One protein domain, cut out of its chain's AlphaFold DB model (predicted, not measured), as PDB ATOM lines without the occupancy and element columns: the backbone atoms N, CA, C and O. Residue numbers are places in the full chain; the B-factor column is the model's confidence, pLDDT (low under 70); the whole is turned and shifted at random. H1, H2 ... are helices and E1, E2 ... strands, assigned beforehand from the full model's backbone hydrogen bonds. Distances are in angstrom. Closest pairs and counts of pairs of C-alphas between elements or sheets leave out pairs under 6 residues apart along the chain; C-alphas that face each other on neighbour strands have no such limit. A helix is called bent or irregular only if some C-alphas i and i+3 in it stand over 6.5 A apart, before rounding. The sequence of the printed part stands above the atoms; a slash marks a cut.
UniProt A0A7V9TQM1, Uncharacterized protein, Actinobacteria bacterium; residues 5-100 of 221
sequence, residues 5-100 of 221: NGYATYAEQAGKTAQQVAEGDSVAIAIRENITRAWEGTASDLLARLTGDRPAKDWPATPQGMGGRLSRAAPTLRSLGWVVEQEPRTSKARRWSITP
ATOM      1  N   ASN A   5      33.677 -41.830 -34.131       68.81
ATOM      2  CA  ASN A   5      32.555 -42.178 -33.240       68.81
ATOM      3  C   ASN A   5      32.357 -41.201 -32.065       68.81
ATOM      4  O   ASN A   5      31.229 -41.047 -31.609       68.81
ATOM      5  N   GLY A   6      33.411 -40.527 -31.589       67.19
ATOM      6  CA  GLY A   6      33.287 -39.565 -30.483       67.19
ATOM      7  C   GLY A   6      32.425 -38.350 -30.840       67.19
ATOM      8  O   GLY A   6      31.657 -37.873 -30.010       67.19
ATOM      9  N   TYR A   7      32.493 -37.898 -32.097       65.56
ATOM     10  CA  TYR A   7      31.698 -36.772 -32.592       65.56
ATOM     11  C   TYR A   7      30.202 -37.105 -32.657       65.56
ATOM     12  O   TYR A   7      29.382 -36.300 -32.227       65.56
ATOM     13  N   ALA A   8      29.848 -38.306 -33.132       67.81
ATOM     14  CA  ALA A   8      28.455 -38.746 -33.214       67.81
ATOM     15  C   ALA A   8      27.792 -38.779 -31.827       67.81
ATOM     16  O   ALA A   8      26.772 -38.128 -31.619       67.81
ATOM     17  N   THR A   9      28.423 -39.436 -30.849       69.94
ATOM     18  CA  THR A   9      27.887 -39.513 -29.481       69.94
ATOM     19  C   THR A   9      27.810 -38.141 -28.803       69.94
ATOM     20  O   THR A   9      26.849 -37.876 -28.083       69.94
ATOM     21  N   TYR A  10      28.766 -37.241 -29.060       65.31
ATOM     22  CA  TYR A  10      28.701 -35.862 -28.566       65.31
ATOM     23  C   TYR A  10      27.524 -35.084 -29.181       65.31
ATOM     24  O   TYR A  10      26.784 -34.422 -28.457       65.31
ATOM     25  N   ALA A  11      27.299 -35.206 -30.494       68.12
ATOM     26  CA  ALA A  11      26.170 -34.573 -31.176       68.12
ATOM     27  C   ALA A  11      24.812 -35.101 -30.668       68.12
ATOM     28  O   ALA A  11      23.904 -34.313 -30.406       68.12
ATOM     29  N   GLU A  12      24.685 -36.414 -30.441       62.84
ATOM     30  CA  GLU A  12      23.487 -37.017 -29.840       62.84
ATOM     31  C   GLU A  12      23.230 -36.528 -28.405       62.84
ATOM     32  O   GLU A  12      22.083 -36.279 -28.027       62.84
ATOM     33  N   GLN A  13      24.282 -36.395 -27.589       61.34
ATOM     34  CA  GLN A  13      24.175 -35.884 -26.219       61.34
ATOM     35  C   GLN A  13      23.804 -34.395 -26.199       61.34
ATOM     36  O   GLN A  13      22.945 -33.990 -25.410       61.34
ATOM     37  N   ALA A  14      24.379 -33.591 -27.096       59.81
ATOM     38  CA  ALA A  14      24.022 -32.187 -27.274       59.81
ATOM     39  C   ALA A  14      22.550 -32.018 -27.695       59.81
ATOM     40  O   ALA A  14      21.836 -31.218 -27.091       59.81
ATOM     41  N   GLY A  15      22.069 -32.819 -28.654       57.28
ATOM     42  CA  GLY A  15      20.666 -32.822 -29.084       57.28
ATOM     43  C   GLY A  15      19.693 -33.183 -27.956       57.28
ATOM     44  O   GLY A  15      18.732 -32.454 -27.718       57.28
ATOM     45  N   LYS A  16      19.980 -34.245 -27.191       57.19
ATOM     46  CA  LYS A  16      19.169 -34.647 -26.023       57.19
ATOM     47  C   LYS A  16      19.140 -33.572 -24.933       57.19
ATOM     48  O   LYS A  16      18.084 -33.306 -24.367       57.19
ATOM     49  N   THR A  17      20.273 -32.918 -24.678       57.00
ATOM     50  CA  THR A  17      20.368 -31.831 -23.692       57.00
ATOM     51  C   THR A  17      19.562 -30.610 -24.143       57.00
ATOM     52  O   THR A  17      18.806 -30.046 -23.357       57.00
ATOM     53  N   ALA A  18      19.661 -30.231 -25.423       54.22
ATOM     54  CA  ALA A  18      18.858 -29.156 -26.000       54.22
ATOM     55  C   ALA A  18      17.356 -29.464 -25.893       54.22
ATOM     56  O   ALA A  18      16.599 -28.618 -25.422       54.22
ATOM     57  N   GLN A  19      16.928 -30.685 -26.231       54.62
ATOM     58  CA  GLN A  19      15.534 -31.110 -26.099       54.62
ATOM     59  C   GLN A  19      15.014 -30.960 -24.657       54.62
ATOM     60  O   GLN A  19      13.965 -30.352 -24.459       54.62
ATOM     61  N   GLN A  20      15.765 -31.416 -23.649       52.41
ATOM     62  CA  GLN A  20      15.367 -31.274 -22.240       52.41
ATOM     63  C   GLN A  20      15.285 -29.806 -21.781       52.41
ATOM     64  O   GLN A  20      14.423 -29.454 -20.978       52.41
ATOM     65  N   VAL A  21      16.134 -28.923 -22.317       57.31
ATOM     66  CA  VAL A  21      16.036 -27.472 -22.074       57.31
ATOM     67  C   VAL A  21      14.815 -26.865 -22.786       57.31
ATOM     68  O   VAL A  21      14.192 -25.956 -22.242       57.31
ATOM     69  N   ALA A  22      14.421 -27.385 -23.955       56.19
ATOM     70  CA  ALA A  22      13.189 -26.996 -24.653       56.19
ATOM     71  C   ALA A  22      11.936 -27.378 -23.857       56.19
ATOM     72  O   ALA A  22      11.005 -26.588 -23.736       56.19
ATOM     73  N   GLU A  23      11.935 -28.595 -23.309       56.09
ATOM     74  CA  GLU A  23      10.880 -29.145 -22.453       56.09
ATOM     75  C   GLU A  23      10.790 -28.406 -21.103       56.09
ATOM     76  O   GLU A  23       9.737 -28.407 -20.470       56.09
ATOM     77  N   GLY A  24      11.863 -27.723 -20.687       59.28
ATOM     78  CA  GLY A  24      11.892 -26.851 -19.511       59.28
ATOM     79  C   GLY A  24      11.479 -25.389 -19.749       59.28
ATOM     80  O   GLY A  24      11.165 -24.699 -18.778       59.28
ATOM     81  N   ASP A  25      11.458 -24.881 -20.990       74.44
ATOM     82  CA  ASP A  25      11.052 -23.492 -21.264       74.44
ATOM     83  C   ASP A  25       9.582 -23.397 -21.693       74.44
ATOM     84  O   ASP A  25       9.210 -23.643 -22.842       74.44
ATOM     85  N   SER A  26       8.744 -22.932 -20.763       77.69
ATOM     86  CA  SER A  26       7.326 -22.626 -20.998       77.69
ATOM     87  C   SER A  26       7.055 -21.761 -22.239       77.69
ATOM     88  O   SER A  26       6.012 -21.921 -22.870       77.69
ATOM     89  N   VAL A  27       7.983 -20.877 -22.636       79.44
ATOM     90  CA  VAL A  27       7.837 -20.053 -23.848       79.44
ATOM     91  C   VAL A  27       8.025 -20.892 -25.114       79.44
ATOM     92  O   VAL A  27       7.285 -20.706 -26.078       79.44
ATOM     93  N   ALA A  28       8.966 -21.842 -25.118       80.94
ATOM     94  CA  ALA A  28       9.187 -22.738 -26.253       80.94
ATOM     95  C   ALA A  28       7.997 -23.694 -26.458       80.94
ATOM     96  O   ALA A  28       7.590 -23.929 -27.596       80.94
ATOM     97  N   ILE A  29       7.401 -24.185 -25.367       82.62
ATOM     98  CA  ILE A  29       6.164 -24.983 -25.394       82.62
ATOM     99  C   ILE A  29       5.010 -24.157 -25.976       82.62
ATOM    100  O   ILE A  29       4.427 -24.546 -26.987       82.62
ATOM    101  N   ALA A  30       4.745 -22.968 -25.423       84.94
ATOM    102  CA  ALA A  30       3.659 -22.108 -25.890       84.94
ATOM    103  C   ALA A  30       3.806 -21.707 -27.371       84.94
ATOM    104  O   ALA A  30       2.809 -21.658 -28.094       84.94
ATOM    105  N   ILE A  31       5.033 -21.465 -27.851       84.62
ATOM    106  CA  ILE A  31       5.322 -21.226 -29.275       84.62
ATOM    107  C   ILE A  31       4.907 -22.430 -30.128       84.62
ATOM    108  O   ILE A  31       4.187 -22.249 -31.110       84.62
ATOM    109  N   ARG A  32       5.305 -23.648 -29.740       83.62
ATOM    110  CA  ARG A  32       4.973 -24.879 -30.475       83.62
ATOM    111  C   ARG A  32       3.468 -25.135 -30.556       83.62
ATOM    112  O   ARG A  32       2.993 -25.597 -31.587       83.62
ATOM    113  N   GLU A  33       2.729 -24.815 -29.500       82.31
ATOM    114  CA  GLU A  33       1.276 -25.018 -29.430       82.31
ATOM    115  C   GLU A  33       0.476 -23.952 -30.206       82.31
ATOM    116  O   GLU A  33      -0.553 -24.263 -30.803       82.31
ATOM    117  N   ASN A  34       0.941 -22.697 -30.234       84.75
ATOM    118  CA  ASN A  34       0.174 -21.561 -30.771       84.75
ATOM    119  C   ASN A  34       0.620 -21.075 -32.168       84.75
ATOM    120  O   ASN A  34      -0.109 -20.313 -32.822       84.75
ATOM    121  N   ILE A  35       1.811 -21.467 -32.637       85.50
ATOM    122  CA  ILE A  35       2.392 -21.024 -33.917       85.50
ATOM    123  C   ILE A  35       2.413 -22.182 -34.921       85.50
ATOM    124  O   ILE A  35       3.433 -22.800 -35.193       85.50
ATOM    125  N   THR A  36       1.255 -22.449 -35.527       82.69
ATOM    126  CA  THR A  36       1.077 -23.473 -36.582       82.69
ATOM    127  C   THR A  36       1.353 -22.964 -38.002       82.69
ATOM    128  O   THR A  36       1.181 -23.690 -38.978       82.69
ATOM    129  N   ARG A  37       1.739 -21.691 -38.152       83.81
ATOM    130  CA  ARG A  37       2.090 -21.034 -39.422       83.81
ATOM    131  C   ARG A  37       3.202 -20.027 -39.166       83.81
ATOM    132  O   ARG A  37       3.312 -19.544 -38.044       83.81
ATOM    133  N   ALA A  38       3.950 -19.663 -40.208       87.12
ATOM    134  CA  ALA A  38       4.928 -18.582 -40.126       87.12
ATOM    135  C   ALA A  38       4.302 -17.313 -39.518       87.12
ATOM    136  O   ALA A  38       3.254 -16.844 -39.973       87.12
ATOM    137  N   TRP A  39       4.937 -16.784 -38.476       88.88
ATOM    138  CA  TRP A  39       4.545 -15.565 -37.781       88.88
ATOM    139  C   TRP A  39       5.702 -14.568 -37.829       88.88
ATOM    140  O   TRP A  39       6.846 -14.922 -37.554       88.88
ATOM    141  N   GLU A  40       5.392 -13.317 -38.158       88.62
ATOM    142  CA  GLU A  40       6.308 -12.185 -38.039       88.62
ATOM    143  C   GLU A  40       5.647 -11.132 -37.150       88.62
ATOM    144  O   GLU A  40       4.478 -10.792 -37.343       88.62
ATOM    145  N   GLY A  41       6.387 -10.589 -36.189       88.31
ATOM    146  CA  GLY A  41       5.868  -9.534 -35.330       88.31
ATOM    147  C   GLY A  41       6.895  -8.996 -34.346       88.31
ATOM    148  O   GLY A  41       8.103  -9.163 -34.503       88.31
ATOM    149  N   THR A  42       6.417  -8.303 -33.316       90.00
ATOM    150  CA  THR A  42       7.267  -7.812 -32.219       90.00
ATOM    151  C   THR A  42       7.144  -8.727 -31.007       90.00
ATOM    152  O   THR A  42       6.142  -9.418 -30.848       90.00
ATOM    153  N   ALA A  43       8.118  -8.695 -30.096       86.38
ATOM    154  CA  ALA A  43       8.022  -9.464 -28.851       86.38
ATOM    155  C   ALA A  43       6.808  -9.066 -27.978       86.38
ATOM    156  O   ALA A  43       6.348  -9.875 -27.178       86.38
ATOM    157  N   SER A  44       6.261  -7.854 -28.153       84.75
ATOM    158  CA  SER A  44       5.002  -7.418 -27.530       84.75
ATOM    159  C   SER A  44       3.776  -8.091 -28.142       84.75
ATOM    160  O   SER A  44       2.905  -8.536 -27.403       84.75
ATOM    161  N   ASP A  45       3.724  -8.190 -29.473       86.00
ATOM    162  CA  ASP A  45       2.656  -8.892 -30.198       86.00
ATOM    163  C   ASP A  45       2.665 -10.390 -29.860       86.00
ATOM    164  O   ASP A  45       1.635 -10.961 -29.512       86.00
ATOM    165  N   LEU A  46       3.859 -10.993 -29.825       86.25
ATOM    166  CA  LEU A  46       4.049 -12.379 -29.407       86.25
ATOM    167  C   LEU A  46       3.574 -12.620 -27.971       86.25
ATOM    168  O   LEU A  46       2.871 -13.590 -27.709       86.25
ATOM    169  N   LEU A  47       3.939 -11.735 -27.038       85.44
ATOM    170  CA  LEU A  47       3.513 -11.836 -25.645       85.44
ATOM    171  C   LEU A  47       1.994 -11.691 -25.515       85.44
ATOM    172  O   LEU A  47       1.384 -12.499 -24.822       85.44
ATOM    173  N   ALA A  48       1.372 -10.736 -26.210       85.44
ATOM    174  CA  ALA A  48      -0.082 -10.580 -26.209       85.44
ATOM    175  C   ALA A  48      -0.803 -11.802 -26.807       85.44
ATOM    176  O   ALA A  48      -1.841 -12.210 -26.297       85.44
ATOM    177  N   ARG A  49      -0.235 -12.414 -27.853       84.12
ATOM    178  CA  ARG A  49      -0.797 -13.595 -28.523       84.12
ATOM    179  C   ARG A  49      -0.632 -14.893 -27.730       84.12
ATOM    180  O   ARG A  49      -1.508 -15.747 -27.801       84.12
ATOM    181  N   LEU A  50       0.491 -15.067 -27.033       82.38
ATOM    182  CA  LEU A  50       0.805 -16.289 -26.286       82.38
ATOM    183  C   LEU A  50       0.330 -16.260 -24.822       82.38
ATOM    184  O   LEU A  50       0.274 -17.309 -24.183       82.38
ATOM    185  N   THR A  51       0.004 -15.088 -24.268       78.50
ATOM    186  CA  THR A  51      -0.533 -14.982 -22.901       78.50
ATOM    187  C   THR A  51      -2.008 -15.384 -22.895       78.50
ATOM    188  O   THR A  51      -2.895 -14.548 -23.043       78.50
ATOM    189  N   GLY A  52      -2.258 -16.686 -22.753       68.12
ATOM    190  CA  GLY A  52      -3.594 -17.235 -22.519       68.12
ATOM    191  C   GLY A  52      -4.083 -17.047 -21.076       68.12
ATOM    192  O   GLY A  52      -3.432 -16.405 -20.253       68.12
ATOM    193  N   ASP A  53      -5.215 -17.680 -20.757       55.53
ATOM    194  CA  ASP A  53      -5.932 -17.578 -19.471       55.53
ATOM    195  C   ASP A  53      -5.097 -17.986 -18.235       55.53
ATOM    196  O   ASP A  53      -5.404 -17.614 -17.103       55.53
ATOM    197  N   ARG A  54      -4.021 -18.759 -18.437       58.19
ATOM    198  CA  ARG A  54      -3.166 -19.261 -17.355       58.19
ATOM    199  C   ARG A  54      -1.687 -19.319 -17.777       58.19
ATOM    200  O   ARG A  54      -1.218 -20.374 -18.205       58.19
ATOM    201  N   PRO A  55      -0.937 -18.202 -17.695       66.75
ATOM    202  CA  PRO A  55       0.494 -18.202 -17.986       66.75
ATOM    203  C   PRO A  55       1.266 -19.069 -16.979       66.75
ATOM    204  O   PRO A  55       0.903 -19.166 -15.805       66.75
ATOM    205  N   ALA A  56       2.357 -19.687 -17.434       69.31
ATOM    206  CA  ALA A  56       3.250 -20.452 -16.567       69.31
ATOM    207  C   ALA A  56       3.913 -19.556 -15.501       69.31
ATOM    208  O   ALA A  56       4.093 -18.356 -15.702       69.31
ATOM    209  N   LYS A  57       4.358 -20.144 -14.382       66.00
ATOM    210  CA  LYS A  57       5.007 -19.403 -13.280       66.00
ATOM    211  C   LYS A  57       6.245 -18.600 -13.725       66.00
ATOM    212  O   LYS A  57       6.548 -17.558 -13.157       66.00
ATOM    213  N   ASP A  58       6.923 -19.084 -14.760       72.19
ATOM    214  CA  ASP A  58       8.154 -18.529 -15.329       72.19
ATOM    215  C   ASP A  58       7.927 -17.590 -16.530       72.19
ATOM    216  O   ASP A  58       8.890 -17.148 -17.176       72.19
ATOM    217  N   TRP A  59       6.662 -17.280 -16.838       81.50
ATOM    218  CA  TRP A  59       6.264 -16.488 -17.997       81.50
ATOM    219  C   TRP A  59       6.820 -15.053 -17.946       81.50
ATOM    220  O   TRP A  59       6.765 -14.397 -16.903       81.50
ATOM    221  N   PRO A  60       7.362 -14.519 -19.055       80.81
ATOM    222  CA  PRO A  60       7.873 -13.155 -19.080       80.81
ATOM    223  C   PRO A  60       6.729 -12.136 -18.960       80.81
ATOM    224  O   PRO A  60       5.879 -12.045 -19.836       80.81
ATOM    225  N   ALA A  61       6.761 -11.299 -17.921       79.69
ATOM    226  CA  ALA A  61       5.792 -10.214 -17.725       79.69
ATOM    227  C   ALA A  61       6.020  -8.987 -18.638       79.69
ATOM    228  O   ALA A  61       5.190  -8.082 -18.680       79.69
ATOM    229  N   THR A  62       7.151  -8.915 -19.351       84.88
ATOM    230  CA  THR A  62       7.509  -7.769 -20.205       84.88
ATOM    231  C   THR A  62       7.903  -8.211 -21.617       84.88
ATOM    232  O   THR A  62       8.510  -9.275 -21.785       84.88
ATOM    233  N   PRO A  63       7.653  -7.388 -22.654       83.25
ATOM    234  CA  PRO A  63       8.027  -7.720 -24.032       83.25
ATOM    235  C   PRO A  63       9.545  -7.835 -24.227       83.25
ATOM    236  O   PRO A  63      10.017  -8.619 -25.049       83.25
ATOM    237  N   GLN A  64      10.337  -7.100 -23.440       82.12
ATOM    238  CA  GLN A  64      11.794  -7.231 -23.437       82.12
ATOM    239  C   GLN A  64      12.239  -8.559 -22.803       82.12
ATOM    240  O   GLN A  64      13.137  -9.213 -23.333       82.12
ATOM    241  N   GLY A  65      11.567  -9.003 -21.734       82.62
ATOM    242  CA  GLY A  65      11.749 -10.337 -21.159       82.62
ATOM    243  C   GLY A  65      11.374 -11.455 -22.138       82.62
ATOM    244  O   GLY A  65      12.126 -12.419 -22.265       82.62
ATOM    245  N   MET A  66      10.280 -11.289 -22.892       85.25
ATOM    246  CA  MET A  66       9.872 -12.212 -23.957       85.25
ATOM    247  C   MET A  66      10.945 -12.316 -25.045       85.25
ATOM    248  O   MET A  66      11.411 -13.412 -25.335       85.25
ATOM    249  N   GLY A  67      11.430 -11.188 -25.578       85.38
ATOM    250  CA  GLY A  67      12.525 -11.190 -26.556       85.38
ATOM    251  C   GLY A  67      13.822 -11.816 -26.018       85.38
ATOM    252  O   GLY A  67      14.507 -12.537 -26.740       85.38
ATOM    253  N   GLY A  68      14.144 -11.596 -24.739       85.69
ATOM    254  CA  GLY A  68      15.312 -12.189 -24.079       85.69
ATOM    255  C   GLY A  68      15.185 -13.690 -23.776       85.69
ATOM    256  O   GLY A  68      16.195 -14.394 -23.768       85.69
ATOM    257  N   ARG A  69      13.973 -14.216 -23.534       85.62
ATOM    258  CA  ARG A  69      13.722 -15.670 -23.492       85.62
ATOM    259  C   ARG A  69      13.747 -16.266 -24.897       85.62
ATOM    260  O   ARG A  69      14.507 -17.198 -25.120       85.62
ATOM    261  N   LEU A  70      13.044 -15.669 -25.861       86.69
ATOM    262  CA  LEU A  70      13.025 -16.122 -27.255       86.69
ATOM    263  C   LEU A  70      14.438 -16.219 -27.850       86.69
ATOM    264  O   LEU A  70      14.769 -17.223 -28.467       86.69
ATOM    265  N   SER A  71      15.318 -15.248 -27.579       86.56
ATOM    266  CA  SER A  71      16.722 -15.303 -28.017       86.56
ATOM    267  C   SER A  71      17.530 -16.460 -27.417       86.56
ATOM    268  O   SER A  71      18.509 -16.881 -28.029       86.56
ATOM    269  N   ARG A  72      17.160 -16.948 -26.225       86.56
ATOM    270  CA  ARG A  72      17.803 -18.087 -25.546       86.56
ATOM    271  C   ARG A  72      17.178 -19.425 -25.941       86.56
ATOM    272  O   ARG A  72      17.895 -20.414 -26.009       86.56
ATOM    273  N   ALA A  73      15.883 -19.440 -26.252       84.31
ATOM    274  CA  ALA A  73      15.174 -20.598 -26.786       84.31
ATOM    275  C   ALA A  73      15.439 -20.826 -28.287       84.31
ATOM    276  O   ALA A  73      15.325 -21.951 -28.759       84.31
ATOM    277  N   ALA A  74      15.818 -19.791 -29.048       86.81
ATOM    278  CA  ALA A  74      16.024 -19.869 -30.498       86.81
ATOM    279  C   ALA A  74      17.021 -20.958 -30.959       86.81
ATOM    280  O   ALA A  74      16.683 -21.667 -31.905       86.81
ATOM    281  N   PRO A  75      18.203 -21.167 -30.335       83.75
ATOM    282  CA  PRO A  75      19.097 -22.270 -30.705       83.75
ATOM    283  C   PRO A  75      18.423 -23.635 -30.532       83.75
ATOM    284  O   PRO A  75      18.490 -24.477 -31.421       83.75
ATOM    285  N   THR A  76      17.709 -23.815 -29.421       82.00
ATOM    286  CA  THR A  76      16.980 -25.040 -29.096       82.00
ATOM    287  C   THR A  76      15.821 -25.302 -30.058       82.00
ATOM    288  O   THR A  76      15.642 -26.421 -30.526       82.00
ATOM    289  N   LEU A  77      15.057 -24.263 -30.404       83.81
ATOM    290  CA  LEU A  77      13.981 -24.339 -31.392       83.81
ATOM    291  C   LEU A  77      14.532 -24.706 -32.782       83.81
ATOM    292  O   LEU A  77      13.957 -25.565 -33.449       83.81
ATOM    293  N   ARG A  78      15.693 -24.163 -33.181       87.56
ATOM    294  CA  ARG A  78      16.392 -24.565 -34.417       87.56
ATOM    295  C   ARG A  78      16.818 -26.035 -34.410       87.56
ATOM    296  O   ARG A  78      16.690 -26.691 -35.438       87.56
ATOM    297  N   SER A  79      17.242 -26.589 -33.269       80.94
ATOM    298  CA  SER A  79      17.492 -28.038 -33.134       80.94
ATOM    299  C   SER A  79      16.233 -28.901 -33.302       80.94
ATOM    300  O   SER A  79      16.356 -30.087 -33.584       80.94
ATOM    301  N   LEU A  80      15.038 -28.318 -33.156       81.81
ATOM    302  CA  LEU A  80      13.737 -28.951 -33.398       81.81
ATOM    303  C   LEU A  80      13.158 -28.613 -34.792       81.81
ATOM    304  O   LEU A  80      11.961 -28.782 -35.012       81.81
ATOM    305  N   GLY A  81      13.970 -28.073 -35.711       85.25
ATOM    306  CA  GLY A  81      13.563 -27.722 -37.078       85.25
ATOM    307  C   GLY A  81      12.836 -26.376 -37.234       85.25
ATOM    308  O   GLY A  81      12.416 -26.037 -38.338       85.25
ATOM    309  N   TRP A  82      12.691 -25.579 -36.170       88.56
ATOM    310  CA  TRP A  82      12.054 -24.260 -36.249       88.56
ATOM    311  C   TRP A  82      13.032 -23.196 -36.745       88.56
ATOM    312  O   TRP A  82      14.131 -23.048 -36.208       88.56
ATOM    313  N   VAL A  83      12.609 -22.360 -37.690       89.19
ATOM    314  CA  VAL A  83      13.387 -21.177 -38.078       89.19
ATOM    315  C   VAL A  83      12.969 -20.014 -37.185       89.19
ATOM    316  O   VAL A  83      11.814 -19.598 -37.208       89.19
ATOM    317  N   VAL A  84      13.903 -19.496 -36.385       89.56
ATOM    318  CA  VAL A  84      13.685 -18.345 -35.495       89.56
ATOM    319  C   VAL A  84      14.737 -17.291 -35.797       89.56
ATOM    320  O   VAL A  84      15.885 -17.441 -35.377       89.56
ATOM    321  N   GLU A  85      14.353 -16.223 -36.489       89.31
ATOM    322  CA  GLU A  85      15.255 -15.136 -36.870       89.31
ATOM    323  C   GLU A  85      14.878 -13.809 -36.205       89.31
ATOM    324  O   GLU A  85      13.716 -13.529 -35.891       89.31
ATOM    325  N   GLN A  86      15.904 -12.998 -35.936       87.62
ATOM    326  CA  GLN A  86      15.758 -11.677 -35.337       87.62
ATOM    327  C   GLN A  86      16.070 -10.609 -36.380       87.62
ATOM    328  O   GLN A  86      17.225 -10.366 -36.720       87.62
ATOM    329  N   GLU A  87      15.021  -9.939 -36.835       84.19
ATOM    330  CA  GLU A  87      15.117  -8.859 -37.810       84.19
ATOM    331  C   GLU A  87      15.831  -7.623 -37.224       84.19
ATOM    332  O   GLU A  87      15.731  -7.344 -36.015       84.19
ATOM    333  N   PRO A  88      16.526  -6.830 -38.066       77.94
ATOM    334  CA  PRO A  88      17.221  -5.625 -37.634       77.94
ATOM    335  C   PRO A  88      16.286  -4.650 -36.909       77.94
ATOM    336  O   PRO A  88      15.104  -4.488 -37.225       77.94
ATOM    337  N   ARG A  89      16.833  -3.970 -35.897       72.94
ATOM    338  CA  ARG A  89      16.071  -3.061 -35.034       72.94
ATOM    339  C   ARG A  89      15.531  -1.878 -35.842       72.94
ATOM    340  O   ARG A  89      16.276  -0.955 -36.161       72.94
ATOM    341  N   THR A  90      14.222  -1.855 -36.078       72.19
ATOM    342  CA  THR A  90      13.534  -0.640 -36.530       72.19
ATOM    343  C   THR A  90      13.378   0.345 -35.364       72.19
ATOM    344  O   THR A  90      13.461  -0.033 -34.191       72.19
ATOM    345  N   SER A  91      13.144   1.624 -35.664       67.12
ATOM    346  CA  SER A  91      13.181   2.734 -34.696       67.12
ATOM    347  C   SER A  91      12.228   2.590 -33.501       67.12
ATOM    348  O   SER A  91      12.443   3.234 -32.477       67.12
ATOM    349  N   LYS A  92      11.204   1.728 -33.598       69.12
ATOM    350  CA  LYS A  92      10.227   1.460 -32.526       69.12
ATOM    351  C   LYS A  92      10.367   0.101 -31.824       69.12
ATOM    352  O   LYS A  92       9.942  -0.004 -30.679       69.12
ATOM    353  N   ALA A  93      10.928  -0.934 -32.457       71.81
ATOM    354  CA  ALA A  93      11.003  -2.288 -31.883       71.81
ATOM    355  C   ALA A  93      12.012  -3.193 -32.619       71.81
ATOM    356  O   ALA A  93      12.393  -2.917 -33.755       71.81
ATOM    357  N   ARG A  94      12.397  -4.317 -31.998       81.88
ATOM    358  CA  ARG A  94      12.964  -5.467 -32.731       81.88
ATOM    359  C   ARG A  94      11.818  -6.346 -33.230       81.88
ATOM    360  O   ARG A  94      10.879  -6.601 -32.466       81.88
ATOM    361  N   ARG A  95      11.898  -6.783 -34.485       87.50
ATOM    362  CA  ARG A  95      10.988  -7.783 -35.049       87.50
ATOM    363  C   ARG A  95      11.596  -9.179 -34.939       87.50
ATOM    364  O   ARG A  95      12.805  -9.332 -34.779       87.50
ATOM    365  N   TRP A  96      10.726 -10.169 -35.000       89.88
ATOM    366  CA  TRP A  96      11.039 -11.586 -34.939       89.88
ATOM    367  C   TRP A  96      10.220 -12.302 -35.999       89.88
ATOM    368  O   TRP A  96       9.031 -12.009 -36.138       89.88
ATOM    369  N   SER A  97      10.840 -13.246 -36.695       89.06
ATOM    370  CA  SER A  97      10.167 -14.188 -37.584       89.06
ATOM    371  C   SER A  97      10.342 -15.603 -37.032       89.06
ATOM    372  O   SER A  97      11.441 -16.020 -36.665       89.06
ATOM    373  N   ILE A  98       9.226 -16.319 -36.901       90.25
ATOM    374  CA  ILE A  98       9.151 -17.683 -36.376       90.25
ATOM    375  C   ILE A  98       8.403 -18.522 -37.407       90.25
ATOM    376  O   ILE A  98       7.208 -18.314 -37.625       90.25
ATOM    377  N   THR A  99       9.089 -19.481 -38.016       89.44
ATOM    378  CA  THR A  99       8.509 -20.427 -38.972       89.44
ATOM    379  C   THR A  99       8.553 -21.829 -38.367       89.44
ATOM    380  O   THR A  99       9.643 -22.278 -37.994       89.44
ATOM    381  N   PRO A 100       7.406 -22.524 -38.243       87.31
ATOM    382  CA  PRO A 100       7.393 -23.911 -37.792       87.31
ATOM    383  C   PRO A 100       8.113 -24.812 -38.807       87.31
ATOM    384  O   PRO A 100       8.118 -24.482 -39.999       87.31
TER     385      PRO A 100
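What this domain is: This is residues 5 to 100 of the 221 residues of an uncharacterized protein of Actinobacteria bacterium (UniProt A0A7V9TQM1). A small wall of three antiparallel strands has one face covered by the kinked helix H4, which runs slantwise over it; the short helices H2 and H3 cross H4 at wide angles, and the long helix H1 reaches away as an arm whose residues 5 to 13 stick out free. This arm makes the longest axis, while the body without its free residues is compact. The printed part has 96 residues, with four named helices and three named strands in the order H1 H2 E1 H3 H4 E2 E3; the sheet runs E1 E3 E2, and the class is mostly helix. The whole is compact, with a radius of gyration of the C-alphas of 14.3 A, yet elongated, spanning 49 by 31 by 22 A.

Where its parts are: H1, residues 5 to 24, begins at C-alpha 5 (32.555, -42.178, -33.240) and is 29.2 A long. H2 is residues 26 to 34, E1 residues 39 to 42, and H3 residues 43 to 50. H4, residues 63 to 79, begins at C-alpha 63 (8.027, -7.720, -24.032) and is 24.2 A long. H4 has a kink of 42 degrees near residue 72 and is only just irregular: C-alphas 72 and 75 are 6.8 A apart. E2 is residues 83 to 86; E3, residues 95 to 99, is 13.5 A long and ends at C-alpha 99 (8.509, -20.427, -38.972).

How they stand to each other: E3 is the inner strand: N 41 and O 96 are 3.0 A apart towards E1, and N 85 and O 97 2.9 A apart towards E2, both within hydrogen-bond range. E2 and E3 form a hairpin. E1, H3 H4 and E2 make a split strand-helix-strand unit, two strands running the same way with E3 between them, and its crossover is right-handed. H3 and H4 on one face of the sheet give two layers. H4's height over the sheet is 9.1 A, and on the local plane its line and that of E2 stand at 36 degrees. H3 and H4 touch, about perpendicular at 75 degrees; their closest C-alphas, of Ser 44 and Pro 63, are 4.6 A apart. H2 touches H4, about perpendicular at 76 degrees, closest at the C-alphas of Ala 28 and Ala 73, 6.4 A. H1 touches H4 with residues 15 to 22 alone, closest at the C-alphas of Ala 18 and Thr 76, 5.5 A; they run opposite ways at a shallow tilt of 34 degrees, only just short of steep. In H1, H2 and H3 every O i to N i+4 pair is within hydrogen-bond range; in H4, 10 of 13 are.

The domain as a whole: The C-alphas of Asn 5 and Lys 92, the two farthest apart, are 49.0 A from each other. The printed part has no cut, and the link from H3 to H4, residues 51 to 62, is long. Mean pLDDT of the printed part is 77.6; residues 5 to 24, 52 to 57 and 91 to 92 are under 70.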